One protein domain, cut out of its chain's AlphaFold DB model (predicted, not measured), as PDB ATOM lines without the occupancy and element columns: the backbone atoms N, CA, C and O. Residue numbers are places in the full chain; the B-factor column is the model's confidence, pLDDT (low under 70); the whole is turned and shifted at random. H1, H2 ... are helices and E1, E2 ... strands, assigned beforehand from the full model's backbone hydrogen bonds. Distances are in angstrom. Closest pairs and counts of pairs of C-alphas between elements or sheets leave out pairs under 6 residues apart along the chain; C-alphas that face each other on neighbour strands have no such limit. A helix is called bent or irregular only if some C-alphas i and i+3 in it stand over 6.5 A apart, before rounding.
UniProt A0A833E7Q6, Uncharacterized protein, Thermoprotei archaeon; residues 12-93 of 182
ATOM      1  N   MET A  12      81.509  11.758  -7.661       45.38
ATOM      2  CA  MET A  12      81.502  12.733  -8.753       45.38
ATOM      3  C   MET A  12      81.669  11.954 -10.059       45.38
ATOM      4  O   MET A  12      82.711  11.337 -10.285       45.38
ATOM      5  N   ASN A  13      80.625  11.937 -10.893       43.00
ATOM      6  CA  ASN A  13      80.673  11.362 -12.239       43.00
ATOM      7  C   ASN A  13      81.331  12.368 -13.190       43.00
ATOM      8  O   ASN A  13      80.662  13.038 -13.966       43.00
ATOM      9  N   MET A  14      82.655  12.458 -13.101       48.59
ATOM     10  CA  MET A  14      83.495  13.224 -14.019       48.59
ATOM     11  C   MET A  14      84.084  12.233 -15.024       48.59
ATOM     12  O   MET A  14      84.960  11.442 -14.671       48.59
ATOM     13  N   GLY A  15      83.520  12.179 -16.234       41.41
ATOM     14  CA  GLY A  15      84.019  11.400 -17.377       41.41
ATOM     15  C   GLY A  15      84.665  10.040 -17.050       41.41
ATOM     16  O   GLY A  15      85.885   9.910 -17.000       41.41
ATOM     17  N   SER A  16      83.861   8.983 -16.921       42.59
ATOM     18  CA  SER A  16      84.306   7.569 -16.917       42.59
ATOM     19  C   SER A  16      85.215   7.094 -15.767       42.59
ATOM     20  O   SER A  16      85.650   5.942 -15.798       42.59
ATOM     21  N   LYS A  17      85.543   7.918 -14.760       55.19
ATOM     22  CA  LYS A  17      86.575   7.583 -13.757       55.19
ATOM     23  C   LYS A  17      86.073   7.760 -12.324       55.19
ATOM     24  O   LYS A  17      85.742   8.850 -11.880       55.19
ATOM     25  N   MET A  18      85.986   6.644 -11.598       59.25
ATOM     26  CA  MET A  18      85.268   6.533 -10.324       59.25
ATOM     27  C   MET A  18      86.082   7.096  -9.148       59.25
ATOM     28  O   MET A  18      86.810   6.357  -8.480       59.25
ATOM     29  N   PHE A  19      85.939   8.395  -8.873       69.06
ATOM     30  CA  PHE A  19      86.436   9.014  -7.643       69.06
ATOM     31  C   PHE A  19      85.428   8.847  -6.511       69.06
ATOM     32  O   PHE A  19      84.255   9.194  -6.645       69.06
ATOM     33  N   VAL A  20      85.896   8.344  -5.369       76.19
ATOM     34  CA  VAL A  20      85.089   8.312  -4.143       76.19
ATOM     35  C   VAL A  20      85.473   9.499  -3.274       76.19
ATOM     36  O   VAL A  20      86.639   9.615  -2.888       76.19
ATOM     37  N   ARG A  21      84.493  10.353  -2.960       80.56
ATOM     38  CA  ARG A  21      84.662  11.523  -2.091       80.56
ATOM     39  C   ARG A  21      84.348  11.152  -0.644       80.56
ATOM     40  O   ARG A  21      83.269  10.637  -0.357       80.56
ATOM     41  N   GLN A  22      85.273  11.422   0.277       85.56
ATOM     42  CA  GLN A  22      85.073  11.172   1.711       85.56
ATOM     43  C   GLN A  22      85.615  12.326   2.564       85.56
ATOM     44  O   GLN A  22      86.661  12.888   2.227       85.56
ATOM     45  N   PRO A  23      84.955  12.679   3.682       87.25
ATOM     46  CA  PRO A  23      85.526  13.605   4.650       87.25
ATOM     47  C   PRO A  23      86.764  12.991   5.311       87.25
ATOM     48  O   PRO A  23      86.838  11.783   5.552       87.25
ATOM     49  N   VAL A  24      87.740  13.832   5.635       91.06
ATOM     50  CA  VAL A  24      88.976  13.411   6.302       91.06
ATOM     51  C   VAL A  24      88.906  13.793   7.773       91.06
ATOM     52  O   VAL A  24      88.648  14.940   8.120       91.06
ATOM     53  N   SER A  25      89.166  12.831   8.662       90.50
ATOM     54  CA  SER A  25      89.208  13.105  10.106       90.50
ATOM     55  C   SER A  25      90.276  14.148  10.459       90.50
ATOM     56  O   SER A  25      91.393  14.092   9.937       90.50
ATOM     57  N   SER A  26      90.011  14.996  11.455       88.94
ATOM     58  CA  SER A  26      90.953  16.036  11.903       88.94
ATOM     59  C   SER A  26      92.306  15.470  12.359       88.94
ATOM     60  O   SER A  26      93.340  16.118  12.210       88.94
ATOM     61  N   LYS A  27      92.336  14.240  12.899       91.38
ATOM     62  CA  LYS A  27      93.584  13.540  13.263       91.38
ATOM     63  C   LYS A  27      94.418  13.191  12.028       91.38
ATOM     64  O   LYS A  27      95.640  13.309  12.061       91.38
ATOM     65  N   LYS A  28      93.773  12.748  10.946       91.94
ATOM     66  CA  LYS A  28      94.448  12.442   9.679       91.94
ATOM     67  C   LYS A  28      94.918  13.722   8.989       91.94
ATOM     68  O   LYS A  28      96.067  13.743   8.564       91.94
ATOM     69  N   THR A  29      94.095  14.773   8.951       92.56
ATOM     70  CA  THR A  29      94.476  16.088   8.406       92.56
ATOM     71  C   THR A  29      95.729  16.630   9.087       92.56
ATOM     72  O   THR A  29      96.708  16.915   8.407       92.56
ATOM     73  N   ARG A  30      95.766  16.654  10.429       92.38
ATOM     74  CA  ARG A  30      96.959  17.085  11.179       92.38
ATOM     75  C   ARG A  30      98.209  16.278  10.826       92.38
ATOM     76  O   ARG A  30      99.258  16.860  10.602       92.38
ATOM     77  N   ARG A  31      98.095  14.949  10.713       92.31
ATOM     78  CA  ARG A  31      99.220  14.086  10.305       92.31
ATOM     79  C   ARG A  31      99.741  14.406   8.904       92.31
ATOM     80  O   ARG A  31     100.939  14.299   8.684       92.31
ATOM     81  N   ILE A  32      98.852  14.743   7.968       91.69
ATOM     82  CA  ILE A  32      99.234  15.126   6.603       91.69
ATOM     83  C   ILE A  32      99.987  16.457   6.635       91.69
ATOM     84  O   ILE A  32     101.076  16.531   6.081       91.69
ATOM     85  N   ILE A  33      99.452  17.460   7.339       91.69
ATOM     86  CA  ILE A  33     100.088  18.778   7.478       91.69
ATOM     87  C   ILE A  33     101.487  18.637   8.086       91.69
ATOM     88  O   ILE A  33     102.451  19.059   7.462       91.69
ATOM     89  N   SER A  34     101.627  17.936   9.216       90.94
ATOM     90  CA  SER A  34     102.942  17.726   9.839       90.94
ATOM     91  C   SER A  34     103.923  16.983   8.929       90.94
ATOM     92  O   SER A  34     105.122  17.234   8.977       90.94
ATOM     93  N   PHE A  35     103.443  16.056   8.093       89.62
ATOM     94  CA  PHE A  35     104.308  15.387   7.123       89.62
ATOM     95  C   PHE A  35     104.849  16.373   6.082       89.62
ATOM     96  O   PHE A  35     106.038  16.342   5.785       89.62
ATOM     97  N   ILE A  36     103.981  17.233   5.546       88.94
ATOM     98  CA  ILE A  36     104.327  18.212   4.507       88.94
ATOM     99  C   ILE A  36     105.268  19.295   5.068       88.94
ATOM    100  O   ILE A  36     106.250  19.656   4.423       88.94
ATOM    101  N   GLU A  37     105.049  19.725   6.309       88.75
ATOM    102  CA  GLU A  37     105.940  20.664   7.003       88.75
ATOM    103  C   GLU A  37     107.348  20.074   7.181       88.75
ATOM    104  O   GLU A  37     108.343  20.709   6.836       88.75
ATOM    105  N   ASN A  38     107.452  18.812   7.615       87.00
ATOM    106  CA  ASN A  38     108.749  18.151   7.816       87.00
ATOM    107  C   ASN A  38     109.584  18.039   6.526       87.00
ATOM    108  O   ASN A  38     110.819  18.114   6.566       87.00
ATOM    109  N   ILE A  39     108.927  17.883   5.375       82.19
ATOM    110  CA  ILE A  39     109.589  17.782   4.065       82.19
ATOM    111  C   ILE A  39     109.871  19.148   3.414       82.19
ATOM    112  O   ILE A  39     110.495  19.176   2.353       82.19
ATOM    113  N   GLY A  40     109.494  20.258   4.065       80.94
ATOM    114  CA  GLY A  40     109.861  21.623   3.666       80.94
ATOM    115  C   GLY A  40     108.734  22.463   3.065       80.94
ATOM    116  O   GLY A  40     109.023  23.366   2.296       80.94
ATOM    117  N   PHE A  41     107.469  22.155   3.360       86.56
ATOM    118  CA  PHE A  41     106.323  22.899   2.836       86.56
ATOM    119  C   PHE A  41     105.377  23.301   3.967       86.56
ATOM    120  O   PHE A  41     104.743  22.454   4.595       86.56
ATOM    121  N   THR A  42     105.233  24.600   4.196       90.12
ATOM    122  CA  THR A  42     104.329  25.131   5.223       90.12
ATOM    123  C   THR A  42     103.111  25.730   4.547       90.12
ATOM    124  O   THR A  42     103.256  26.548   3.651       90.12
ATOM    125  N   LEU A  43     101.899  25.325   4.936       90.31
ATOM    126  CA  LEU A  43     100.685  25.986   4.445       90.31
ATOM    127  C   LEU A  43     100.633  27.432   4.953       90.31
ATOM    128  O   LEU A  43     100.760  27.634   6.159       90.31
ATOM    129  N   ILE A  44     100.338  28.380   4.055       90.62
ATOM    130  CA  ILE A  44     100.128  29.808   4.377       90.62
ATOM    131  C   ILE A  44      99.099  29.962   5.502       90.62
ATOM    132  O   ILE A  44      99.287  30.704   6.460       90.62
ATOM    133  N   SER A  45      97.995  29.214   5.407       89.88
ATOM    134  CA  SER A  45      96.988  29.158   6.460       89.88
ATOM    135  C   SER A  45      96.796  27.742   6.972       89.88
ATOM    136  O   SER A  45      96.551  26.798   6.216       89.88
ATOM    137  N   LYS A  46      96.840  27.611   8.299       86.19
ATOM    138  CA  LYS A  46      96.515  26.373   9.020       86.19
ATOM    139  C   LYS A  46      95.050  26.322   9.467       86.19
ATOM    140  O   LYS A  46      94.645  25.340  10.091       86.19
ATOM    141  N   ASN A  47      94.252  27.344   9.150       91.88
ATOM    142  CA  ASN A  47      92.821  27.374   9.431       91.88
ATOM    143  C   ASN A  47      92.065  26.516   8.403       91.88
ATOM    144  O   ASN A  47      91.597  26.992   7.369       91.88
ATOM    145  N   ILE A  48      92.008  25.209   8.662       92.69
ATOM    146  CA  ILE A  48      91.369  24.248   7.762       92.69
ATOM    147  C   ILE A  48      89.847  24.291   7.933       92.69
ATOM    148  O   ILE A  48      89.320  23.823   8.942       92.69
ATOM    149  N   ILE A  49      89.150  24.780   6.907       93.00
ATOM    150  CA  ILE A  49      87.685  24.840   6.836       93.00
ATOM    151  C   ILE A  49      87.110  23.462   6.501       93.00
ATOM    152  O   ILE A  49      86.149  23.001   7.116       93.00
ATOM    153  N   GLU A  50      87.700  22.783   5.516       90.06
ATOM    154  CA  GLU A  50      87.225  21.486   5.044       90.06
ATOM    155  C   GLU A  50      88.405  20.609   4.616       90.06
ATOM    156  O   GLU A  50      89.384  21.077   4.037       90.06
ATOM    157  N   SER A  51      88.319  19.307   4.885       91.25
ATOM    158  CA  SER A  51      89.274  18.322   4.378       91.25
ATOM    159  C   SER A  51      88.541  17.175   3.704       91.25
ATOM    160  O   SER A  51      87.757  16.464   4.337       91.25
ATOM    161  N   ILE A  52      88.835  16.966   2.426       90.12
ATOM    162  CA  ILE A  52      88.216  15.940   1.588       90.12
ATOM    163  C   ILE A  52      89.314  15.035   1.040       90.12
ATOM    164  O   ILE A  52      90.385  15.511   0.679       90.12
ATOM    165  N   VAL A  53      89.050  13.735   0.943       90.56
ATOM    166  CA  VAL A  53      89.875  12.808   0.169       90.56
ATOM    167  C   VAL A  53      89.097  12.303  -1.039       90.56
ATOM    168  O   VAL A  53      87.945  11.885  -0.920       90.56
ATOM    169  N   TYR A  54      89.759  12.330  -2.188       87.56
ATOM    170  CA  TYR A  54      89.349  11.670  -3.416       87.56
ATOM    171  C   TYR A  54      90.198  10.418  -3.586       87.56
ATOM    172  O   TYR A  54      91.430  10.488  -3.570       87.56
ATOM    173  N   VAL A  55      89.546   9.269  -3.726       86.06
ATOM    174  CA  VAL A  55      90.222   7.991  -3.974       86.06
ATOM    175  C   VAL A  55      90.090   7.642  -5.447       86.06
ATOM    176  O   VAL A  55      88.981   7.403  -5.920       86.06
ATOM    177  N   ASP A  56      91.220   7.600  -6.145       83.56
ATOM    178  CA  ASP A  56      91.323   7.112  -7.516       83.56
ATOM    179  C   ASP A  56      91.625   5.623  -7.503       83.56
ATOM    180  O   ASP A  56      92.750   5.197  -7.232       83.56
ATOM    181  N   LYS A  57      90.592   4.829  -7.776       80.31
ATOM    182  CA  LYS A  57      90.696   3.370  -7.769       80.31
ATOM    183  C   LYS A  57      91.524   2.822  -8.927       80.31
ATOM    184  O   LYS A  57      92.049   1.726  -8.806       80.31
ATOM    185  N   GLU A  58      91.635   3.558 -10.031       80.06
ATOM    186  CA  GLU A  58      92.389   3.110 -11.209       80.06
ATOM    187  C   GLU A  58      93.894   3.210 -10.960       80.06
ATOM    188  O   GLU A  58      94.656   2.330 -11.345       80.06
ATOM    189  N   LEU A  59      94.321   4.285 -10.296       77.69
ATOM    190  CA  LEU A  59      95.731   4.526  -9.989       77.69
ATOM    191  C   LEU A  59      96.148   4.027  -8.601       77.69
ATOM    192  O   LEU A  59      97.325   4.155  -8.270       77.69
ATOM    193  N   ASP A  60      95.204   3.519  -7.804       82.69
ATOM    194  CA  ASP A  60      95.354   3.253  -6.368       82.69
ATOM    195  C   ASP A  60      95.996   4.441  -5.627       82.69
ATOM    196  O   ASP A  60      96.998   4.339  -4.916       82.69
ATOM    197  N   ARG A  61      95.443   5.638  -5.859       85.06
ATOM    198  CA  ARG A  61      95.967   6.895  -5.304       85.06
ATOM    199  C   ARG A  61      94.907   7.677  -4.559       85.06
ATOM    200  O   ARG A  61      93.712   7.575  -4.825       85.06
ATOM    201  N   ARG A  62      95.364   8.490  -3.607       89.00
ATOM    202  CA  ARG A  62      94.519   9.395  -2.830       89.00
ATOM    203  C   ARG A  62      94.973  10.834  -3.020       89.00
ATOM    204  O   ARG A  62      96.166  11.132  -2.932       89.00
ATOM    205  N   TYR A  63      93.999  11.709  -3.217       90.25
ATOM    206  CA  TYR A  63      94.181  13.149  -3.327       90.25
ATOM    207  C   TYR A  63      93.427  13.813  -2.185       90.25
ATOM    208  O   TYR A  63      92.231  13.592  -2.029       90.25
ATOM    209  N   TYR A  64      94.115  14.595  -1.368       92.00
ATOM    210  CA  TYR A  64      93.531  15.288  -0.232       92.00
ATOM    211  C   TYR A  64      93.386  16.759  -0.589       92.00
ATOM    212  O   TYR A  64      94.381  17.440  -0.809       92.00
ATOM    213  N   LEU A  65      92.151  17.236  -0.652       91.62
ATOM    214  CA  LEU A  65      91.835  18.649  -0.777       91.62
ATOM    215  C   LEU A  65      91.704  19.229   0.629       91.62
ATOM    216  O   LEU A  65      90.826  18.821   1.393       91.62
ATOM    217  N   LEU A  66      92.587  20.164   0.954       92.44
ATOM    218  CA  LEU A  66      92.559  20.951   2.177       92.44
ATOM    219  C   LEU A  66      92.085  22.355   1.804       92.44
ATOM    220  O   LEU A  66      92.828  23.121   1.192       92.44
ATOM    221  N   LYS A  67      90.832  22.672   2.137       91.19
ATOM    222  CA  LYS A  67      90.296  24.024   1.977       91.19
ATOM    223  C   LYS A  67      90.653  24.835   3.207       91.19
ATOM    224  O   LYS A  67      90.291  24.446   4.322       91.19
ATOM    225  N   THR A  68      91.355  25.935   3.000       91.00
ATOM    226  CA  THR A  68      91.662  26.919   4.037       91.00
ATOM    227  C   THR A  68      90.837  28.180   3.793       91.00
ATOM    228  O   THR A  68      90.125  28.288   2.796       91.00
ATOM    229  N   ASP A  69      90.905  29.130   4.716       91.81
ATOM    230  CA  ASP A  69      90.346  30.476   4.549       91.81
ATOM    231  C   ASP A  69      91.085  31.334   3.509       91.81
ATOM    232  O   ASP A  69      90.539  32.339   3.060       91.81
ATOM    233  N   VAL A  70      92.289  30.931   3.088       90.88
ATOM    234  CA  VAL A  70      93.113  31.666   2.116       90.88
ATOM    235  C   VAL A  70      93.122  30.993   0.744       90.88
ATOM    236  O   VAL A  70      93.080  31.671  -0.281       90.88
ATOM    237  N   CYS A  71      93.210  29.663   0.691       89.94
ATOM    238  CA  CYS A  71      93.365  28.941  -0.566       89.94
ATOM    239  C   CYS A  71      92.936  27.468  -0.467       89.94
ATOM    240  O   CYS A  71      92.667  26.922   0.603       89.94
ATOM    241  N   ASN A  72      92.917  26.793  -1.616       91.62
ATOM    242  CA  ASN A  72      92.624  25.368  -1.713       91.62
ATOM    243  C   ASN A  72      93.901  24.598  -2.061       91.62
ATOM    244  O   ASN A  72      94.352  24.629  -3.206       91.62
ATOM    245  N   ALA A  73      94.471  23.889  -1.088       92.12
ATOM    246  CA  ALA A  73      95.657  23.068  -1.296       92.12
ATOM    247  C   ALA A  73      95.265  21.634  -1.665       92.12
ATOM    248  O   ALA A  73      94.446  21.009  -0.987       92.12
ATOM    249  N   ILE A  74      95.876  21.081  -2.713       92.75
ATOM    250  CA  ILE A  74      95.735  19.664  -3.058       92.75
ATOM    251  C   ILE A  74      97.031  18.948  -2.696       92.75
ATOM    252  O   ILE A  74      98.117  19.365  -3.085       92.75
ATOM    253  N   ILE A  75      96.907  17.842  -1.971       92.56
ATOM    254  CA  ILE A  75      98.011  16.980  -1.556       92.56
ATOM    255  C   ILE A  75      97.826  15.595  -2.167       92.56
ATOM    256  O   ILE A  75      96.756  14.995  -2.065       92.56
ATOM    257  N   ILE A  76      98.880  15.037  -2.743       90.69
ATOM    258  CA  ILE A  76      98.880  13.724  -3.383       90.69
ATOM    259  C   ILE A  76      99.611  12.727  -2.488       90.69
ATOM    260  O   ILE A  76     100.731  12.991  -2.053       90.69
ATOM    261  N   SER A  77      99.019  11.555  -2.242       88.06
ATOM    262  CA  SER A  77      99.769  10.435  -1.664       88.06
ATOM    263  C   SER A  77     100.555   9.689  -2.745       88.06
ATOM    264  O   SER A  77      99.957   9.214  -3.714       88.06
ATOM    265  N   PHE A  78     101.861   9.513  -2.551       76.44
ATOM    266  CA  PHE A  78     102.736   8.775  -3.462       76.44
ATOM    267  C   PHE A  78     103.789   7.972  -2.693       76.44
ATOM    268  O   PHE A  78     104.576   8.562  -1.969       76.44
ATOM    269  N   ASN A  79     103.821   6.639  -2.830       70.75
ATOM    270  CA  ASN A  79     104.850   5.764  -2.234       70.75
ATOM    271  C   ASN A  79     105.211   6.091  -0.764       70.75
ATOM    272  O   ASN A  79     106.378   6.087  -0.392       70.75
ATOM    273  N   LYS A  80     104.195   6.349   0.079       76.12
ATOM    274  CA  LYS A  80     104.274   6.786   1.498       76.12
ATOM    275  C   LYS A  80     104.565   8.275   1.745       76.12
ATOM    276  O   LYS A  80     104.424   8.714   2.884       76.12
ATOM    277  N   TYR A  81     104.881   9.049   0.717       78.12
ATOM    278  CA  TYR A  81     105.005  10.501   0.783       78.12
ATOM    279  C   TYR A  81     103.658  11.199   0.573       78.12
ATOM    280  O   TYR A  81     102.770  10.686  -0.114       78.12
ATOM    281  N   TYR A  82     103.527  12.387   1.157       88.25
ATOM    282  CA  TYR A  82     102.528  13.382   0.784       88.25
ATOM    283  C   TYR A  82     103.256  14.511   0.076       88.25
ATOM    284  O   TYR A  82     104.157  15.101   0.661       88.25
ATOM    285  N   ILE A  83     102.886  14.788  -1.169       89.31
ATOM    286  CA  ILE A  83     103.472  15.878  -1.948       89.31
ATOM    287  C   ILE A  83     102.386  16.898  -2.295       89.31
ATOM    288  O   ILE A  83     101.257  16.490  -2.589       89.31
ATOM    289  N   PRO A  84     102.682  18.204  -2.269       91.81
ATOM    290  CA  PRO A  84     101.787  19.204  -2.834       91.81
ATOM    291  C   PRO A  84     101.482  18.917  -4.308       91.81
ATOM    292  O   PRO A  84     102.298  18.353  -5.035       91.81
ATOM    293  N   PHE A  85     100.308  19.325  -4.773       92.56
ATOM    294  CA  PHE A  85     100.026  19.405  -6.196       92.56
ATOM    295  C   PHE A  85     100.636  20.688  -6.761       92.56
ATOM    296  O   PHE A  85     100.479  21.761  -6.175       92.56
ATOM    297  N   LEU A  86     101.313  20.585  -7.908       92.38
ATOM    298  CA  LEU A  86     102.094  21.686  -8.481       92.38
ATOM    299  C   LEU A  86     101.250  22.947  -8.743       92.38
ATOM    300  O   LEU A  86     101.729  24.056  -8.547       92.38
ATOM    301  N   GLU A  87      99.985  22.798  -9.147       90.00
ATOM    302  CA  GLU A  87      99.099  23.943  -9.425       90.00
ATOM    303  C   GLU A  87      98.586  24.636  -8.156       90.00
ATOM    304  O   GLU A  87      98.122  25.767  -8.220       90.00
ATOM    305  N   THR A  88      98.675  23.982  -6.996       91.88
ATOM    306  CA  THR A  88      98.300  24.577  -5.702       91.88
ATOM    307  C   THR A  88      99.525  24.972  -4.890       91.88
ATOM    308  O   THR A  88      99.439  25.134  -3.677       91.88
ATOM    309  N   ILE A  89     100.694  25.084  -5.524       90.56
ATOM    310  CA  ILE A  89     101.950  25.348  -4.818       90.56
ATOM    311  C   ILE A  89     101.981  26.749  -4.197       90.56
ATOM    312  O   ILE A  89     102.625  26.952  -3.181       90.56
ATOM    313  N   SER A  90     101.198  27.688  -4.729       89.69
ATOM    314  CA  SER A  90     101.008  29.024  -4.155       89.69
ATOM    315  C   SER A  90     100.294  29.028  -2.799       89.69
ATOM    316  O   SER A  90     100.178  30.084  -2.198       89.69
ATOM    317  N   CYS A  91      99.786  27.886  -2.326       91.50
ATOM    318  CA  CYS A  91      99.238  27.731  -0.977       91.50
ATOM    319  C   CYS A  91     100.299  27.542   0.113       91.50
ATOM    320  O   CYS A  91      99.940  27.409   1.287       91.50
ATOM    321  N   PHE A  92     101.573  27.446  -0.266       91.75
ATOM    322  CA  PHE A  92     102.663  27.137   0.645       91.75
ATOM    323  C   PHE A  92     103.669  28.288   0.705       91.75
ATOM    324  O   PHE A  92     103.936  28.942  -0.301       91.75
ATOM    325  N   GLU A  93     104.217  28.517   1.891       88.38
ATOM    326  CA  GLU A  93     105.304  29.460   2.158       88.38
ATOM    327  C   GLU A  93     106.656  28.746   2.093       88.38
ATOM    328  O   GLU A  93     106.719  27.513   2.138       88.38
TER     329      GLU A  93
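AT A GLANCE: This is residues 12 to 93 of the 182 residues of an uncharacterized protein of Thermoprotei archaeon (UniProt A0A833E7Q6). A strongly twisted antiparallel sheet of five strands has the long helix H1 laid across one face, and the short helix H2 sits beside the strand E4, past the end of the short edge strand E5. The link after H1 folds back to the sheet, and on the way its residues 42 to 43 pair with residues 92 to 93, just after H2. The 82 printed residues include two named helices and five named strands, in the order E1 H1 E2 E3 E4 E5 H2; the sheet runs E1 E2 E3 E4 E5, and the class is mixed, helices and strands. The whole is compact, with a radius of gyration of the C-alphas of 12.5 A and spans of 36 by 27 by 25 A.

HOW THE PARTS SIT: In the sheet, E2, residues 48 to 56, and E3, residues 61 to 68, form a hairpin at 164 degrees, with N 52 and O 65 2.9 A apart. E4, residues 72 to 78, forms a hairpin with E3, N 64 and O 75 being 2.8 A apart. E5, residues 81 to 84, forms a hairpin with E4, with N 76 and O 83 at 2.8 A. E2 to E5 make a meander, each strand the antiparallel neighbour of the one before. E1, residues 19 to 23, is the other edge strand, antiparallel to E2, with N 22 and O 53 at 3.0 A. From edge to edge the strands' lines turn by 93 degrees. H1, residues 26 to 38, is on the sheet at a height of 8.1 A, making two layers, a helix on one face of a sheet. It runs across the strands, at 86 degrees to E3 on the local plane. The closest C-alphas of H1 and E5, those of Ile 36 and Tyr 82, are 6.4 A apart. H2, residues 86 to 91, stands only just at the sheet's level, with a height of 3.8 A; its closest C-alpha pair with E4, Ala 73 and Thr 88, is at 5.4 A. H1 and H2 are apart. In H1 every O i to N i+4 pair is within hydrogen-bond range; in H2 0 of 2 are, beside 2 of 3 O i to N i+3 pairs. H2 is irregular: C-alphas 87 and 90 are 7.6 A apart.

IN THESE COORDINATES: E1 begins at C-alpha 19 (86.436, 9.014, -7.643). E2 spans 23.0 A, E3 22.5 A, E4 19.5 A and H1 18.4 A. H2 ends at C-alpha 91 (99.238, 27.731, -0.977).

THE WHOLE: The C-alphas farthest apart, of Ser 16 and Asn 38, are 36.3 A apart. The printed part has no cut and no long link. Its mean pLDDT is 84.6; residues 12 to 19 are under 70.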